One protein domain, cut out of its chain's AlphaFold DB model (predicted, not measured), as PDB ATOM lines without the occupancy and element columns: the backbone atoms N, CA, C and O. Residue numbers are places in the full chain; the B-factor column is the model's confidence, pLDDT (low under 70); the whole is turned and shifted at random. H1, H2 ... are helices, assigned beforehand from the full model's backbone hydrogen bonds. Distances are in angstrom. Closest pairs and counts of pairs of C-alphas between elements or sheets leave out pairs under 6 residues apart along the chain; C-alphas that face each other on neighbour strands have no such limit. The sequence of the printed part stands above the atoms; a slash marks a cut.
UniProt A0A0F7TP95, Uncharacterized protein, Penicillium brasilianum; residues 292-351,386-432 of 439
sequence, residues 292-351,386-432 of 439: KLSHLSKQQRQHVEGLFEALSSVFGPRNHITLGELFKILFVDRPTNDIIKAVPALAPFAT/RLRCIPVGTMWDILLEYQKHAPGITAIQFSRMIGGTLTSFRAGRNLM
ATOM      1  N   LYS A 292      11.790 -10.843  12.369       92.19
ATOM      2  CA  LYS A 292      10.649 -11.754  12.507       92.19
ATOM      3  C   LYS A 292       9.736 -11.724  11.278       92.19
ATOM      4  O   LYS A 292       9.218 -12.761  10.885       92.19
ATOM      5  N   LEU A 293       9.579 -10.574  10.621       91.75
ATOM      6  CA  LEU A 293       8.741 -10.417   9.425       91.75
ATOM      7  C   LEU A 293       9.466 -10.713   8.097       91.75
ATOM      8  O   LEU A 293       8.818 -10.822   7.052       91.75
ATOM      9  N   SER A 294      10.795 -10.853   8.105       90.44
ATOM     10  CA  SER A 294      11.630 -10.922   6.893       90.44
ATOM     11  C   SER A 294      11.290 -12.088   5.955       90.44
ATOM     12  O   SER A 294      11.362 -11.938   4.735       90.44
ATOM     13  N   HIS A 295      10.840 -13.219   6.495       90.56
ATOM     14  CA  HIS A 295      10.486 -14.412   5.724       90.56
ATOM     15  C   HIS A 295       9.074 -14.354   5.106       90.56
ATOM     16  O   HIS A 295       8.731 -15.186   4.268       90.56
ATOM     17  N   LEU A 296       8.249 -13.377   5.498       92.62
ATOM     18  CA  LEU A 296       6.869 -13.238   5.028       92.62
ATOM     19  C   LEU A 296       6.775 -12.456   3.714       92.62
ATOM     20  O   LEU A 296       7.589 -11.571   3.433       92.62
ATOM     21  N   SER A 297       5.718 -12.716   2.939       92.88
ATOM     22  CA  SER A 297       5.365 -11.892   1.775       92.88
ATOM     23  C   SER A 297       4.939 -10.479   2.193       92.88
ATOM     24  O   SER A 297       4.450 -10.260   3.303       92.88
ATOM     25  N   LYS A 298       5.041  -9.500   1.284       90.50
ATOM     26  CA  LYS A 298       4.660  -8.100   1.557       90.50
ATOM     27  C   LYS A 298       3.240  -7.957   2.124       90.50
ATOM     28  O   LYS A 298       3.030  -7.164   3.036       90.50
ATOM     29  N   GLN A 299       2.281  -8.722   1.601       90.31
ATOM     30  CA  GLN A 299       0.892  -8.686   2.063       90.31
ATOM     31  C   GLN A 299       0.751  -9.233   3.490       90.31
ATOM     32  O   GLN A 299       0.052  -8.637   4.305       90.31
ATOM     33  N   GLN A 300       1.444 -10.330   3.809       91.88
ATOM     34  CA  GLN A 300       1.453 -10.898   5.159       91.88
ATOM     35  C   GLN A 300       2.124  -9.955   6.163       91.88
ATOM     36  O   GLN A 300       1.590  -9.763   7.249       91.88
ATOM     37  N   ARG A 301       3.233  -9.299   5.789       91.25
ATOM     38  CA  ARG A 301       3.886  -8.294   6.649       91.25
ATOM     39  C   ARG A 301       2.933  -7.158   7.011       91.25
ATOM     40  O   ARG A 301       2.703  -6.912   8.187       91.25
ATOM     41  N   GLN A 302       2.297  -6.551   6.007       90.12
ATOM     42  CA  GLN A 302       1.318  -5.474   6.213       90.12
ATOM     43  C   GLN A 302       0.130  -5.914   7.073       90.12
ATOM     44  O   GLN A 302      -0.416  -5.126   7.845       90.12
ATOM     45  N   HIS A 303      -0.285  -7.171   6.939       91.88
ATOM     46  CA  HIS A 303      -1.336  -7.736   7.766       91.88
ATOM     47  C   HIS A 303      -0.906  -7.832   9.235       91.88
ATOM     48  O   HIS A 303      -1.612  -7.313  10.097       91.88
ATOM     49  N   VAL A 304       0.258  -8.427   9.521       93.94
ATOM     50  CA  VAL A 304       0.782  -8.580  10.890       93.94
ATOM     51  C   VAL A 304       1.068  -7.219  11.536       93.94
ATOM     52  O   VAL A 304       0.698  -7.004  12.689       93.94
ATOM     53  N   GLU A 305       1.618  -6.260  10.785       92.31
ATOM     54  CA  GLU A 305       1.759  -4.860  11.218       92.31
ATOM     55  C   GLU A 305       0.404  -4.248  11.609       92.31
ATOM     56  O   GLU A 305       0.268  -3.643  12.673       92.31
ATOM     57  N   GLY A 306      -0.634  -4.462  10.793       91.44
ATOM     58  CA  GLY A 306      -1.992  -4.009  11.091       91.44
ATOM     59  C   GLY A 306      -2.586  -4.654  12.350       91.44
ATOM     60  O   GLY A 306      -3.283  -3.982  13.114       91.44
ATOM     61  N   LEU A 307      -2.299  -5.936  12.603       94.00
ATOM     62  CA  LEU A 307      -2.698  -6.613  13.840       94.00
ATOM     63  C   LEU A 307      -1.984  -6.016  15.062       94.00
ATOM     64  O   LEU A 307      -2.625  -5.790  16.088       94.00
ATOM     65  N   PHE A 308      -0.694  -5.689  14.949       93.69
ATOM     66  CA  PHE A 308       0.056  -5.028  16.022       93.69
ATOM     67  C   PHE A 308      -0.464  -3.617  16.307       93.69
ATOM     68  O   PHE A 308      -0.648  -3.230  17.467       93.69
ATOM     69  N   GLU A 309      -0.789  -2.848  15.266       89.94
ATOM     70  CA  GLU A 309      -1.441  -1.549  15.425       89.94
ATOM     71  C   GLU A 309      -2.794  -1.681  16.145       89.94
ATOM     72  O   GLU A 309      -3.124  -0.866  17.013       89.94
ATOM     73  N   ALA A 310      -3.575  -2.712  15.828       90.44
ATOM     74  CA  ALA A 310      -4.841  -2.971  16.498       90.44
ATOM     75  C   ALA A 310      -4.649  -3.391  17.967       90.44
ATOM     76  O   ALA A 310      -5.345  -2.861  18.835       90.44
ATOM     77  N   LEU A 311      -3.690  -4.281  18.253       91.56
ATOM     78  CA  LEU A 311      -3.384  -4.770  19.601       91.56
ATOM     79  C   LEU A 311      -2.895  -3.641  20.514       91.56
ATOM     80  O   LEU A 311      -3.450  -3.414  21.588       91.56
ATOM     81  N   SER A 312      -1.893  -2.884  20.066       89.69
ATOM     82  CA  SER A 312      -1.291  -1.794  20.846       89.69
ATOM     83  C   SER A 312      -2.292  -0.686  21.195       89.69
ATOM     84  O   SER A 312      -2.175  -0.049  22.241       89.69
ATOM     85  N   SER A 313      -3.329  -0.484  20.376       84.19
ATOM     86  CA  SER A 313      -4.397   0.492  20.645       84.19
ATOM     87  C   SER A 313      -5.289   0.124  21.844       84.19
ATOM     88  O   SER A 313      -5.982   0.990  22.377       84.19
ATOM     89  N   VAL A 314      -5.275  -1.135  22.296       79.81
ATOM     90  CA  VAL A 314      -6.109  -1.626  23.410       79.81
ATOM     91  C   VAL A 314      -5.475  -1.389  24.785       79.81
ATOM     92  O   VAL A 314      -6.193  -1.317  25.783       79.81
ATOM     93  N   PHE A 315      -4.162  -1.148  24.848       74.88
ATOM     94  CA  PHE A 315      -3.424  -0.949  26.105       74.88
ATOM     95  C   PHE A 315      -3.832   0.303  26.891       74.88
ATOM     96  O   PHE A 315      -3.568   0.378  28.082       74.88
ATOM     97  N   GLY A 316      -4.495   1.278  26.264       72.75
ATOM     98  CA  GLY A 316      -5.116   2.390  26.989       72.75
ATOM     99  C   GLY A 316      -6.391   1.957  27.730       72.75
ATOM    100  O   GLY A 316      -6.406   1.914  28.957       72.75
ATOM    101  N   PRO A 317      -7.477   1.630  27.005       70.31
ATOM    102  CA  PRO A 317      -8.784   1.361  27.609       70.31
ATOM    103  C   PRO A 317      -8.899   0.009  28.336       70.31
ATOM    104  O   PRO A 317      -9.749  -0.120  29.213       70.31
ATOM    105  N   ARG A 318      -8.083  -1.001  27.994       74.56
ATOM    106  CA  ARG A 318      -8.092  -2.333  28.631       74.56
ATOM    107  C   ARG A 318      -6.696  -2.751  29.093       74.56
ATOM    108  O   ARG A 318      -6.225  -3.839  28.769       74.56
ATOM    109  N   ASN A 319      -6.033  -1.911  29.882       75.25
ATOM    110  CA  ASN A 319      -4.684  -2.220  30.366       75.25
ATOM    111  C   ASN A 319      -4.608  -3.491  31.247       75.25
ATOM    112  O   ASN A 319      -3.509  -4.002  31.441       75.25
ATOM    113  N   HIS A 320      -5.726  -4.012  31.771       84.94
ATOM    114  CA  HIS A 320      -5.785  -5.196  32.647       84.94
ATOM    115  C   HIS A 320      -5.974  -6.545  31.926       84.94
ATOM    116  O   HIS A 320      -6.032  -7.562  32.610       84.94
ATOM    117  N   ILE A 321      -6.071  -6.582  30.588       90.94
ATOM    118  CA  ILE A 321      -6.266  -7.845  29.852       90.94
ATOM    119  C   ILE A 321      -5.124  -8.836  30.126       90.94
ATOM    120  O   ILE A 321      -3.938  -8.481  30.059       90.94
ATOM    121  N   THR A 322      -5.481 -10.084  30.430       93.94
ATOM    122  CA  THR A 322      -4.515 -11.169  30.633       93.94
ATOM    123  C   THR A 322      -4.282 -11.958  29.353       93.94
ATOM    124  O   THR A 322      -5.100 -11.944  28.431       93.94
ATOM    125  N   LEU A 323      -3.152 -12.655  29.273       94.94
ATOM    126  CA  LEU A 323      -2.855 -13.567  28.175       94.94
ATOM    127  C   LEU A 323      -3.877 -14.701  28.113       94.94
ATOM    128  O   LEU A 323      -4.299 -15.058  27.021       94.94
ATOM    129  N   GLY A 324      -4.347 -15.204  29.260       95.19
ATOM    130  CA  GLY A 324      -5.419 -16.201  29.299       95.19
ATOM    131  C   GLY A 324      -6.727 -15.697  28.678       95.19
ATOM    132  O   GLY A 324      -7.354 -16.414  27.898       95.19
ATOM    133  N   GLU A 325      -7.131 -14.455  28.965       94.12
ATOM    134  CA  GLU A 325      -8.278 -13.824  28.295       94.12
ATOM    135  C   GLU A 325      -8.029 -13.632  26.795       94.12
ATOM    136  O   GLU A 325      -8.902 -13.929  25.982       94.12
ATOM    137  N   LEU A 326      -6.837 -13.159  26.418       94.19
ATOM    138  CA  LEU A 326      -6.474 -12.941  25.021       94.19
ATOM    139  C   LEU A 326      -6.481 -14.253  24.225       94.19
ATOM    140  O   LEU A 326      -7.024 -14.294  23.125       94.19
ATOM    141  N   PHE A 327      -5.930 -15.339  24.768       95.31
ATOM    142  CA  PHE A 327      -5.862 -16.633  24.085       95.31
ATOM    143  C   PHE A 327      -7.242 -17.242  23.868       95.31
ATOM    144  O   PHE A 327      -7.495 -17.761  22.788       95.31
ATOM    145  N   LYS A 328      -8.176 -17.068  24.812       93.56
ATOM    146  CA  LYS A 328      -9.584 -17.458  24.620       93.56
ATOM    147  C   LYS A 328     -10.267 -16.713  23.467       93.56
ATOM    148  O   LYS A 328     -11.243 -17.217  22.926       93.56
ATOM    149  N   ILE A 329      -9.781 -15.524  23.104       92.50
ATOM    150  CA  ILE A 329     -10.294 -14.734  21.974       92.50
ATOM    151  C   ILE A 329      -9.589 -15.123  20.667       92.50
ATOM    152  O   ILE A 329     -10.234 -15.213  19.624       92.50
ATOM    153  N   LEU A 330      -8.264 -15.300  20.705       92.62
ATOM    154  CA  LEU A 330      -7.436 -15.485  19.508       92.62
ATOM    155  C   LEU A 330      -7.323 -16.942  19.049       92.62
ATOM    156  O   LEU A 330      -7.237 -17.200  17.854       92.62
ATOM    157  N   PHE A 331      -7.318 -17.885  19.981       94.19
ATOM    158  CA  PHE A 331      -7.075 -19.301  19.726       94.19
ATOM    159  C   PHE A 331      -8.189 -20.132  20.361       94.19
ATOM    160  O   PHE A 331      -7.947 -20.968  21.232       94.19
ATOM    161  N   VAL A 332      -9.428 -19.848  19.945       85.69
ATOM    162  CA  VAL A 332     -10.624 -20.594  20.356       85.69
ATOM    163  C   VAL A 332     -10.348 -22.073  20.067       85.69
ATOM    164  O   VAL A 332     -10.008 -22.421  18.943       85.69
ATOM    165  N   ASP A 333     -10.395 -22.911  21.102       88.38
ATOM    166  CA  ASP A 333     -10.132 -24.363  21.074       88.38
ATOM    167  C   ASP A 333      -8.665 -24.830  21.121       88.38
ATOM    168  O   ASP A 333      -8.420 -26.037  21.165       88.38
ATOM    169  N   ARG A 334      -7.672 -23.932  21.194       94.12
ATOM    170  CA  ARG A 334      -6.268 -24.343  21.377       94.12
ATOM    171  C   ARG A 334      -5.864 -24.306  22.857       94.12
ATOM    172  O   ARG A 334      -6.002 -23.257  23.492       94.12
ATOM    173  N   PRO A 335      -5.325 -25.399  23.428       94.69
ATOM    174  CA  PRO A 335      -4.873 -25.394  24.814       94.69
ATOM    175  C   PRO A 335      -3.625 -24.516  24.987       94.69
ATOM    176  O   PRO A 335      -2.798 -24.385  24.083       94.69
ATOM    177  N   THR A 336      -3.461 -23.944  26.184       95.69
ATOM    178  CA  THR A 336      -2.354 -23.030  26.517       95.69
ATOM    179  C   THR A 336      -0.980 -23.633  26.222       95.69
ATOM    180  O   THR A 336      -0.126 -22.953  25.655       95.69
ATOM    181  N   ASN A 337      -0.774 -24.916  26.534       96.38
ATOM    182  CA  ASN A 337       0.494 -25.602  26.280       96.38
ATOM    183  C   ASN A 337       0.853 -25.628  24.789       96.38
ATOM    184  O   ASN A 337       2.004 -25.382  24.446       96.38
ATOM    185  N   ASP A 338      -0.114 -25.858  23.896       96.75
ATOM    186  CA  ASP A 338       0.142 -25.884  22.451       96.75
ATOM    187  C   ASP A 338       0.501 -24.497  21.915       96.75
ATOM    188  O   ASP A 338       1.271 -24.383  20.958       96.75
ATOM    189  N   ILE A 339      -0.062 -23.440  22.510       96.56
ATOM    190  CA  ILE A 339       0.275 -22.051  22.180       96.56
ATOM    191  C   ILE A 339       1.704 -21.748  22.638       96.56
ATOM    192  O   ILE A 339       2.491 -21.238  21.848       96.56
ATOM    193  N   ILE A 340       2.069 -22.101  23.874       96.50
ATOM    194  CA  ILE A 340       3.421 -21.865  24.412       96.50
ATOM    195  C   ILE A 340       4.461 -22.714  23.681       96.50
ATOM    196  O   ILE A 340       5.555 -22.235  23.409       96.50
ATOM    197  N   LYS A 341       4.118 -23.936  23.270       95.81
ATOM    198  CA  LYS A 341       4.978 -24.759  22.416       95.81
ATOM    199  C   LYS A 341       5.270 -24.087  21.070       95.81
ATOM    200  O   LYS A 341       6.389 -24.178  20.577       95.81
ATOM    201  N   ALA A 342       4.288 -23.401  20.479       96.19
ATOM    202  CA  ALA A 342       4.482 -22.649  19.236       96.19
ATOM    203  C   ALA A 342       5.111 -21.263  19.437       96.19
ATOM    204  O   ALA A 342       5.745 -20.747  18.517       96.19
ATOM    205  N   VAL A 343       4.973 -20.677  20.628       96.00
ATOM    206  CA  VAL A 343       5.585 -19.403  21.019       96.00
ATOM    207  C   VAL A 343       6.367 -19.583  22.332       96.00
ATOM    208  O   VAL A 343       5.907 -19.151  23.395       96.00
ATOM    209  N   PRO A 344       7.567 -20.203  22.291       93.88
ATOM    210  CA  PRO A 344       8.332 -20.534  23.499       93.88
ATOM    211  C   PRO A 344       8.731 -19.320  24.342       93.88
ATOM    212  O   PRO A 344       8.873 -19.442  25.553       93.88
ATOM    213  N   ALA A 345       8.819 -18.131  23.735       93.38
ATOM    214  CA  ALA A 345       9.089 -16.869  24.428       93.38
ATOM    215  C   ALA A 345       8.045 -16.509  25.509       93.38
ATOM    216  O   ALA A 345       8.263 -15.586  26.289       93.38
ATOM    217  N   LEU A 346       6.911 -17.217  25.573       95.44
ATOM    218  CA  LEU A 346       5.914 -17.093  26.640       95.44
ATOM    219  C   LEU A 346       6.244 -17.910  27.896       95.44
ATOM    220  O   LEU A 346       5.728 -17.593  28.968       95.44
ATOM    221  N   ALA A 347       7.084 -18.941  27.780       94.69
ATOM    222  CA  ALA A 347       7.416 -19.850  28.875       94.69
ATOM    223  C   ALA A 347       7.977 -19.158  30.137       94.69
ATOM    224  O   ALA A 347       7.565 -19.564  31.228       94.69
ATOM    225  N   PRO A 348       8.820 -18.100  30.046       92.44
ATOM    226  CA  PRO A 348       9.290 -17.373  31.229       92.44
ATOM    227  C   PRO A 348       8.173 -16.745  32.064       92.44
ATOM    228  O   PRO A 348       8.322 -16.587  33.270       92.44
ATOM    229  N   PHE A 349       7.064 -16.357  31.431       93.19
ATOM    230  CA  PHE A 349       6.008 -15.581  32.083       93.19
ATOM    231  C   PHE A 349       4.902 -16.451  32.675       93.19
ATOM    232  O   PHE A 349       4.146 -15.990  33.524       93.19
ATOM    233  N   ALA A 350       4.771 -17.685  32.195       95.25
ATOM    234  CA  ALA A 350       3.731 -18.603  32.614       95.25
ATOM    235  C   ALA A 350       4.051 -19.238  33.973       95.25
ATOM    236  O   ALA A 350       5.181 -19.654  34.236       95.25
ATOM    237  N   THR A 351       3.025 -19.399  34.809       95.19
ATOM    238  CA  THR A 351       3.122 -20.282  35.969       95.19
ATOM    239  C   THR A 351       3.070 -21.727  35.489       95.19
ATOM    240  O   THR A 351       2.168 -22.114  34.753       95.19
ATOM    241  N   ARG A 386      -0.536 -10.525  32.717       93.44
ATOM    242  CA  ARG A 386      -1.092  -9.386  31.982       93.44
ATOM    243  C   ARG A 386      -0.295  -9.135  30.720       93.44
ATOM    244  O   ARG A 386       0.930  -9.211  30.725       93.44
ATOM    245  N   LEU A 387      -0.991  -8.763  29.649       92.12
ATOM    246  CA  LEU A 387      -0.359  -8.493  28.359       92.12
ATOM    247  C   LEU A 387       0.694  -7.371  28.461       92.12
ATOM    248  O   LEU A 387       1.729  -7.418  27.809       92.12
ATOM    249  N   ARG A 388       0.484  -6.394  29.349       91.19
ATOM    250  CA  ARG A 388       1.457  -5.332  29.655       91.19
ATOM    251  C   ARG A 388       2.736  -5.793  30.345       91.19
ATOM    252  O   ARG A 388       3.633  -4.975  30.476       91.19
ATOM    253  N   CYS A 389       2.857  -7.048  30.760       91.94
ATOM    254  CA  CYS A 389       4.062  -7.551  31.421       91.94
ATOM    255  C   CYS A 389       5.041  -8.218  30.453       91.94
ATOM    256  O   CYS A 389       6.195  -8.413  30.819       91.94
ATOM    257  N   ILE A 390       4.613  -8.544  29.228       93.12
ATOM    258  CA  ILE A 390       5.483  -9.221  28.261       93.12
ATOM    259  C   ILE A 390       6.238  -8.224  27.362       93.12
ATOM    260  O   ILE A 390       5.727  -7.127  27.086       93.12
ATOM    261  N   PRO A 391       7.446  -8.574  26.888       93.12
ATOM    262  CA  PRO A 391       8.171  -7.815  25.880       93.12
ATOM    263  C   PRO A 391       7.392  -7.689  24.570       93.12
ATOM    264  O   PRO A 391       6.627  -8.574  24.185       93.12
ATOM    265  N   VAL A 392       7.632  -6.594  23.847       93.19
ATOM    266  CA  VAL A 392       7.053  -6.374  22.513       93.19
ATOM    267  C   VAL A 392       7.445  -7.482  21.529       93.19
ATOM    268  O   VAL A 392       6.596  -7.905  20.748       93.19
ATOM    269  N   GLY A 393       8.673  -8.010  21.597       94.06
ATOM    270  CA  GLY A 393       9.107  -9.148  20.773       94.06
ATOM    271  C   GLY A 393       8.185 -10.365  20.917       94.06
ATOM    272  O   GLY A 393       7.705 -10.901  19.920       94.06
ATOM    273  N   THR A 394       7.814 -10.713  22.155       95.25
ATOM    274  CA  THR A 394       6.857 -11.790  22.455       95.25
ATOM    275  C   THR A 394       5.450 -11.481  21.929       95.25
ATOM    276  O   THR A 394       4.750 -12.383  21.470       95.25
ATOM    277  N   MET A 395       5.021 -10.210  21.946       95.69
ATOM    278  CA  MET A 395       3.747  -9.811  21.328       95.69
ATOM    279  C   MET A 395       3.760 -10.054  19.816       95.69
ATOM    280  O   MET A 395       2.771 -10.548  19.276       95.69
ATOM    281  N   TRP A 396       4.867  -9.747  19.130       96.19
ATOM    282  CA  TRP A 396       5.017 -10.050  17.705       96.19
ATOM    283  C   TRP A 396       4.947 -11.553  17.430       96.19
ATOM    284  O   TRP A 396       4.273 -11.950  16.482       96.19
ATOM    285  N   ASP A 397       5.556 -12.389  18.274       96.69
ATOM    286  CA  ASP A 397       5.488 -13.847  18.116       96.69
ATOM    287  C   ASP A 397       4.053 -14.385  18.266       96.69
ATOM    288  O   ASP A 397       3.620 -15.214  17.462       96.69
ATOM    289  N   ILE A 398       3.269 -13.856  19.216       96.69
ATOM    290  CA  ILE A 398       1.835 -14.180  19.346       96.69
ATOM    291  C   ILE A 398       1.075 -13.813  18.066       96.69
ATOM    292  O   ILE A 398       0.264 -14.598  17.574       96.69
ATOM    293  N   LEU A 399       1.312 -12.614  17.524       96.38
ATOM    294  CA  LEU A 399       0.621 -12.137  16.323       96.38
ATOM    295  C   LEU A 399       1.000 -12.940  15.077       96.38
ATOM    296  O   LEU A 399       0.145 -13.180  14.224       96.38
ATOM    297  N   LEU A 400       2.252 -13.383  14.983       96.12
ATOM    298  CA  LEU A 400       2.717 -14.265  13.915       96.12
ATOM    299  C   LEU A 400       2.038 -15.625  13.976       96.12
ATOM    300  O   LEU A 400       1.587 -16.135  12.951       96.12
ATOM    301  N   GLU A 401       1.915 -16.197  15.169       96.06
ATOM    302  CA  GLU A 401       1.205 -17.459  15.343       96.06
ATOM    303  C   GLU A 401      -0.298 -17.310  15.059       96.06
ATOM    304  O   GLU A 401      -0.895 -18.151  14.382       96.06
ATOM    305  N   TYR A 402      -0.905 -16.196  15.476       95.31
ATOM    306  CA  TYR A 402      -2.298 -15.894  15.155       95.31
ATOM    307  C   TYR A 402      -2.531 -15.718  13.649       95.31
ATOM    308  O   TYR A 402      -3.517 -16.226  13.119       95.31
ATOM    309  N   GLN A 403      -1.613 -15.071  12.926       94.19
ATOM    310  CA  GLN A 403      -1.723 -14.894  11.475       94.19
ATOM    311  C   GLN A 403      -1.719 -16.229  10.713       94.19
ATOM    312  O   GLN A 403      -2.373 -16.328   9.673       94.19
ATOM    313  N   LYS A 404      -1.026 -17.261  11.215       92.50
ATOM    314  CA  LYS A 404      -1.092 -18.623  10.651       92.50
ATOM    315  C   LYS A 404      -2.438 -19.285  10.932       92.50
ATOM    316  O   LYS A 404      -2.974 -19.964  10.062       92.50
ATOM    317  N   HIS A 405      -2.975 -19.080  12.134       89.50
ATOM    318  CA  HIS A 405      -4.242 -19.665  12.567       89.50
ATOM    319  C   HIS A 405      -5.457 -19.032  11.865       89.50
ATOM    320  O   HIS A 405      -6.372 -19.741  11.456       89.50
ATOM    321  N   ALA A 406      -5.455 -17.708  11.683       90.25
ATOM    322  CA  ALA A 406      -6.588 -16.947  11.159       90.25
ATOM    323  C   ALA A 406      -6.178 -15.898  10.095       90.25
ATOM    324  O   ALA A 406      -6.436 -14.703  10.266       90.25
ATOM    325  N   PRO A 407      -5.597 -16.309   8.948       87.88
ATOM    326  CA  PRO A 407      -5.029 -15.388   7.949       87.88
ATOM    327  C   PRO A 407      -6.051 -14.444   7.289       87.88
ATOM    328  O   PRO A 407      -5.673 -13.433   6.699       87.88
ATOM    329  N   GLY A 408      -7.346 -14.769   7.353       87.69
ATOM    330  CA  GLY A 408      -8.425 -13.972   6.760       87.69
ATOM    331  C   GLY A 408      -8.941 -12.821   7.633       87.69
ATOM    332  O   GLY A 408      -9.745 -12.020   7.158       87.69
ATOM    333  N   ILE A 409      -8.516 -12.723   8.899       91.94
ATOM    334  CA  ILE A 409      -9.054 -11.736   9.845       91.94
ATOM    335  C   ILE A 409      -8.406 -10.370   9.643       91.94
ATOM    336  O   ILE A 409      -7.226 -10.168   9.886       91.94
ATOM    337  N   THR A 410      -9.191  -9.372   9.250       91.69
ATOM    338  CA  THR A 410      -8.683  -8.001   9.098       91.69
ATOM    339  C   THR A 410      -8.315  -7.368  10.446       91.69
ATOM    340  O   THR A 410      -8.935  -7.656  11.470       91.69
ATOM    341  N   ALA A 411      -7.395  -6.395  10.448       89.12
ATOM    342  CA  ALA A 411      -7.029  -5.629  11.649       89.12
ATOM    343  C   ALA A 411      -8.233  -4.975  12.360       89.12
ATOM    344  O   ALA A 411      -8.249  -4.847  13.583       89.12
ATOM    345  N   ILE A 412      -9.272  -4.589  11.609       88.25
ATOM    346  CA  ILE A 412     -10.511  -4.022  12.166       88.25
ATOM    347  C   ILE A 412     -11.321  -5.097  12.898       88.25
ATOM    348  O   ILE A 412     -11.814  -4.844  13.997       88.25
ATOM    349  N   GLN A 413     -11.479  -6.280  12.295       91.00
ATOM    350  CA  GLN A 413     -12.156  -7.410  12.938       91.00
ATOM    351  C   GLN A 413     -11.397  -7.836  14.193       91.00
ATOM    352  O   GLN A 413     -12.005  -7.920  15.256       91.00
ATOM    353  N   PHE A 414     -10.073  -7.975  14.090       91.56
ATOM    354  CA  PHE A 414      -9.203  -8.268  15.223       91.56
ATOM    355  C   PHE A 414      -9.380  -7.247  16.349       91.56
ATOM    356  O   PHE A 414      -9.681  -7.630  17.474       91.56
ATOM    357  N   SER A 415      -9.298  -5.942  16.045       89.38
ATOM    358  CA  SER A 415      -9.489  -4.876  17.037       89.38
ATOM    359  C   SER A 415     -10.829  -5.006  17.765       89.38
ATOM    360  O   SER A 415     -10.868  -4.891  18.986       89.38
ATOM    361  N   ARG A 416     -11.917  -5.307  17.045       88.06
ATOM    362  CA  ARG A 416     -13.240  -5.524  17.650       88.06
ATOM    363  C   ARG A 416     -13.273  -6.760  18.549       88.06
ATOM    364  O   ARG A 416     -13.849  -6.679  19.629       88.06
ATOM    365  N   MET A 417     -12.648  -7.865  18.138       89.75
ATOM    366  CA  MET A 417     -12.591  -9.106  18.926       89.75
ATOM    367  C   MET A 417     -11.936  -8.885  20.292       89.75
ATOM    368  O   MET A 417     -12.438  -9.368  21.301       89.75
ATOM    369  N   ILE A 418     -10.863  -8.093  20.349       88.25
ATOM    370  CA  ILE A 418     -10.154  -7.789  21.603       88.25
ATOM    371  C   ILE A 418     -10.777  -6.619  22.397       88.25
ATOM    372  O   ILE A 418     -10.228  -6.179  23.412       88.25
ATOM    373  N   GLY A 419     -11.952  -6.132  21.986       80.88
ATOM    374  CA  GLY A 419     -12.710  -5.086  22.684       80.88
ATOM    375  C   GLY A 419     -12.301  -3.652  22.334       80.88
ATOM    376  O   GLY A 419     -12.608  -2.720  23.075       80.88
ATOM    377  N   GLY A 420     -11.604  -3.454  21.217       76.69
ATOM    378  CA  GLY A 420     -11.341  -2.140  20.643       76.69
ATOM    379  C   GLY A 420     -12.612  -1.504  20.076       76.69
ATOM    380  O   GLY A 420     -13.426  -2.148  19.413       76.69
ATOM    381  N   THR A 421     -12.776  -0.202  20.302       66.69
ATOM    382  CA  THR A 421     -13.835   0.595  19.671       66.69
ATOM    383  C   THR A 421     -13.339   1.174  18.343       66.69
ATOM    384  O   THR A 421     -12.143   1.403  18.152       66.69
ATOM    385  N   LEU A 422     -14.247   1.474  17.404       55.91
ATOM    386  CA  LEU A 422     -13.890   2.195  16.167       55.91
ATOM    387  C   LEU A 422     -13.197   3.536  16.470       55.91
ATOM    388  O   LEU A 422     -12.315   3.963  15.724       55.91
ATOM    389  N   THR A 423     -13.575   4.171  17.580       55.94
ATOM    390  CA  THR A 423     -12.984   5.408  18.089       55.94
ATOM    391  C   THR A 423     -11.567   5.187  18.603       55.94
ATOM    392  O   THR A 423     -10.702   5.968  18.241       55.94
ATOM    393  N   SER A 424     -11.274   4.114  19.352       52.47
ATOM    394  CA  SER A 424      -9.903   3.798  19.796       52.47
ATOM    395  C   SER A 424      -8.998   3.347  18.644       52.47
ATOM    396  O   SER A 424      -7.833   3.726  18.602       52.47
ATOM    397  N   PHE A 425      -9.542   2.615  17.664       48.34
ATOM    398  CA  PHE A 425      -8.819   2.217  16.449       48.34
ATOM    399  C   PHE A 425      -8.423   3.430  15.587       48.34
ATOM    400  O   PHE A 425      -7.329   3.476  15.033       48.34
ATOM    401  N   ARG A 426      -9.292   4.450  15.499       47.66
ATOM    402  CA  ARG A 426      -8.985   5.719  14.813       47.66
ATOM    403  C   ARG A 426      -8.185   6.700  15.680       47.66
ATOM    404  O   ARG A 426      -7.370   7.431  15.129       47.66
ATOM    405  N   ALA A 427      -8.362   6.699  17.002       49.50
ATOM    406  CA  ALA A 427      -7.574   7.508  17.937       49.50
ATOM    407  C   ALA A 427      -6.113   7.040  18.015       49.50
ATOM    408  O   ALA A 427      -5.217   7.856  18.191       49.50
ATOM    409  N   GLY A 428      -5.840   5.756  17.745       45.03
ATOM    410  CA  GLY A 428      -4.482   5.254  17.503       45.03
ATOM    411  C   GLY A 428      -3.746   5.951  16.346       45.03
ATOM    412  O   GLY A 428      -2.522   5.861  16.292       45.03
ATOM    413  N   ARG A 429      -4.472   6.672  15.469       41.12
ATOM    414  CA  ARG A 429      -3.930   7.542  14.410       41.12
ATOM    415  C   ARG A 429      -3.942   9.035  14.757       41.12
ATOM    416  O   ARG A 429      -3.272   9.791  14.071       41.12
ATOM    417  N   ASN A 430      -4.701   9.470  15.766       36.41
ATOM    418  CA  ASN A 430      -4.877  10.878  16.133       36.41
ATOM    419  C   ASN A 430      -5.213  11.013  17.633       36.41
ATOM    420  O   ASN A 430      -6.310  10.637  18.037       36.41
ATOM    421  N   LEU A 431      -4.311  11.665  18.382       35.88
ATOM    422  CA  LEU A 431      -4.435  12.245  19.737       35.88
ATOM    423  C   LEU A 431      -3.747  11.494  20.892       35.88
ATOM    424  O   LEU A 431      -4.236  10.503  21.432       35.88
ATOM    425  N   MET A 432      -2.659  12.117  21.359       34.00
ATOM    426  CA  MET A 432      -2.314  12.212  22.776       34.00
ATOM    427  C   MET A 432      -3.511  12.816  23.518       34.00
ATOM    428  O   MET A 432      -3.853  13.983  23.328       34.00
TER     429      MET A 432
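What this domain is: This is residues 292 to 351 and 386 to 432 of the 439 residues of an uncharacterized protein of Penicillium brasilianum (UniProt A0A0F7TP95). The two longest helices, H1 and H4, cross near their middles as an X, and four short helices are set around them. H5 packs on H1, with H6 next to H5 toward one end of the domain, while H2 and H3 lie near H4, H3 toward the opposite end. The printed part has 107 residues with six named helices, H1 to H6 in chain order, and no named strand; the class is all helix. The whole is compact, with a radius of gyration of the C-alphas of 13.5 A, and spans 37 by 33 by 24 A.

Where its parts are: H1, residues 298 to 312, begins with C-alpha 298 at (4.660, -8.100, 1.557) and is 21.1 A long. H2 is residues 323 to 330, 10.0 A, and H3 residues 336 to 342, 10.0 A. H4, residues 392 to 405, is 20.1 A long. H5 is residues 411 to 417, 9.8 A. H6, residues 422 to 427, 8.4 A, ends with C-alpha 427 at (-7.574, 7.508, 17.937).

How they stand to each other: H1 touches H4 with residues 304 to 308 alone, at a steep tilt of 58 degrees, opposite ways; the closest C-alphas, of Val 304 and Leu 399, are 6.5 A apart. H1 touches H5, closest at the C-alphas of Leu 307 and Ala 411, 5.0 A. H5 and H6 only just touch, with 3 pairs of C-alphas within 8 A, the closest those of Ser 415 and Phe 425, 7.1 A. H2 and H4 are close but not clearly touching, with the C-alphas of Leu 330 and Tyr 402 closest at 6.7 A. H3 and H4 are close but not clearly touching, about perpendicular at 85 degrees; their closest C-alphas, of Ala 342 and Glu 401, are 7.3 A apart. H1 and H3 are apart. In H1, H2, H3, H4, H5 and H6 every O i to N i+4 pair is within hydrogen-bond range.

The domain as a whole: The C-alphas farthest apart, of Asn 337 and Leu 431, are 38.7 A apart. Residues 352 to 385 are not printed, and C-alphas 351 and 386 are 12.3 A apart across this cut. Of the links printed whole, none is long. The pLDDT is under 70 at residues 421 to 432.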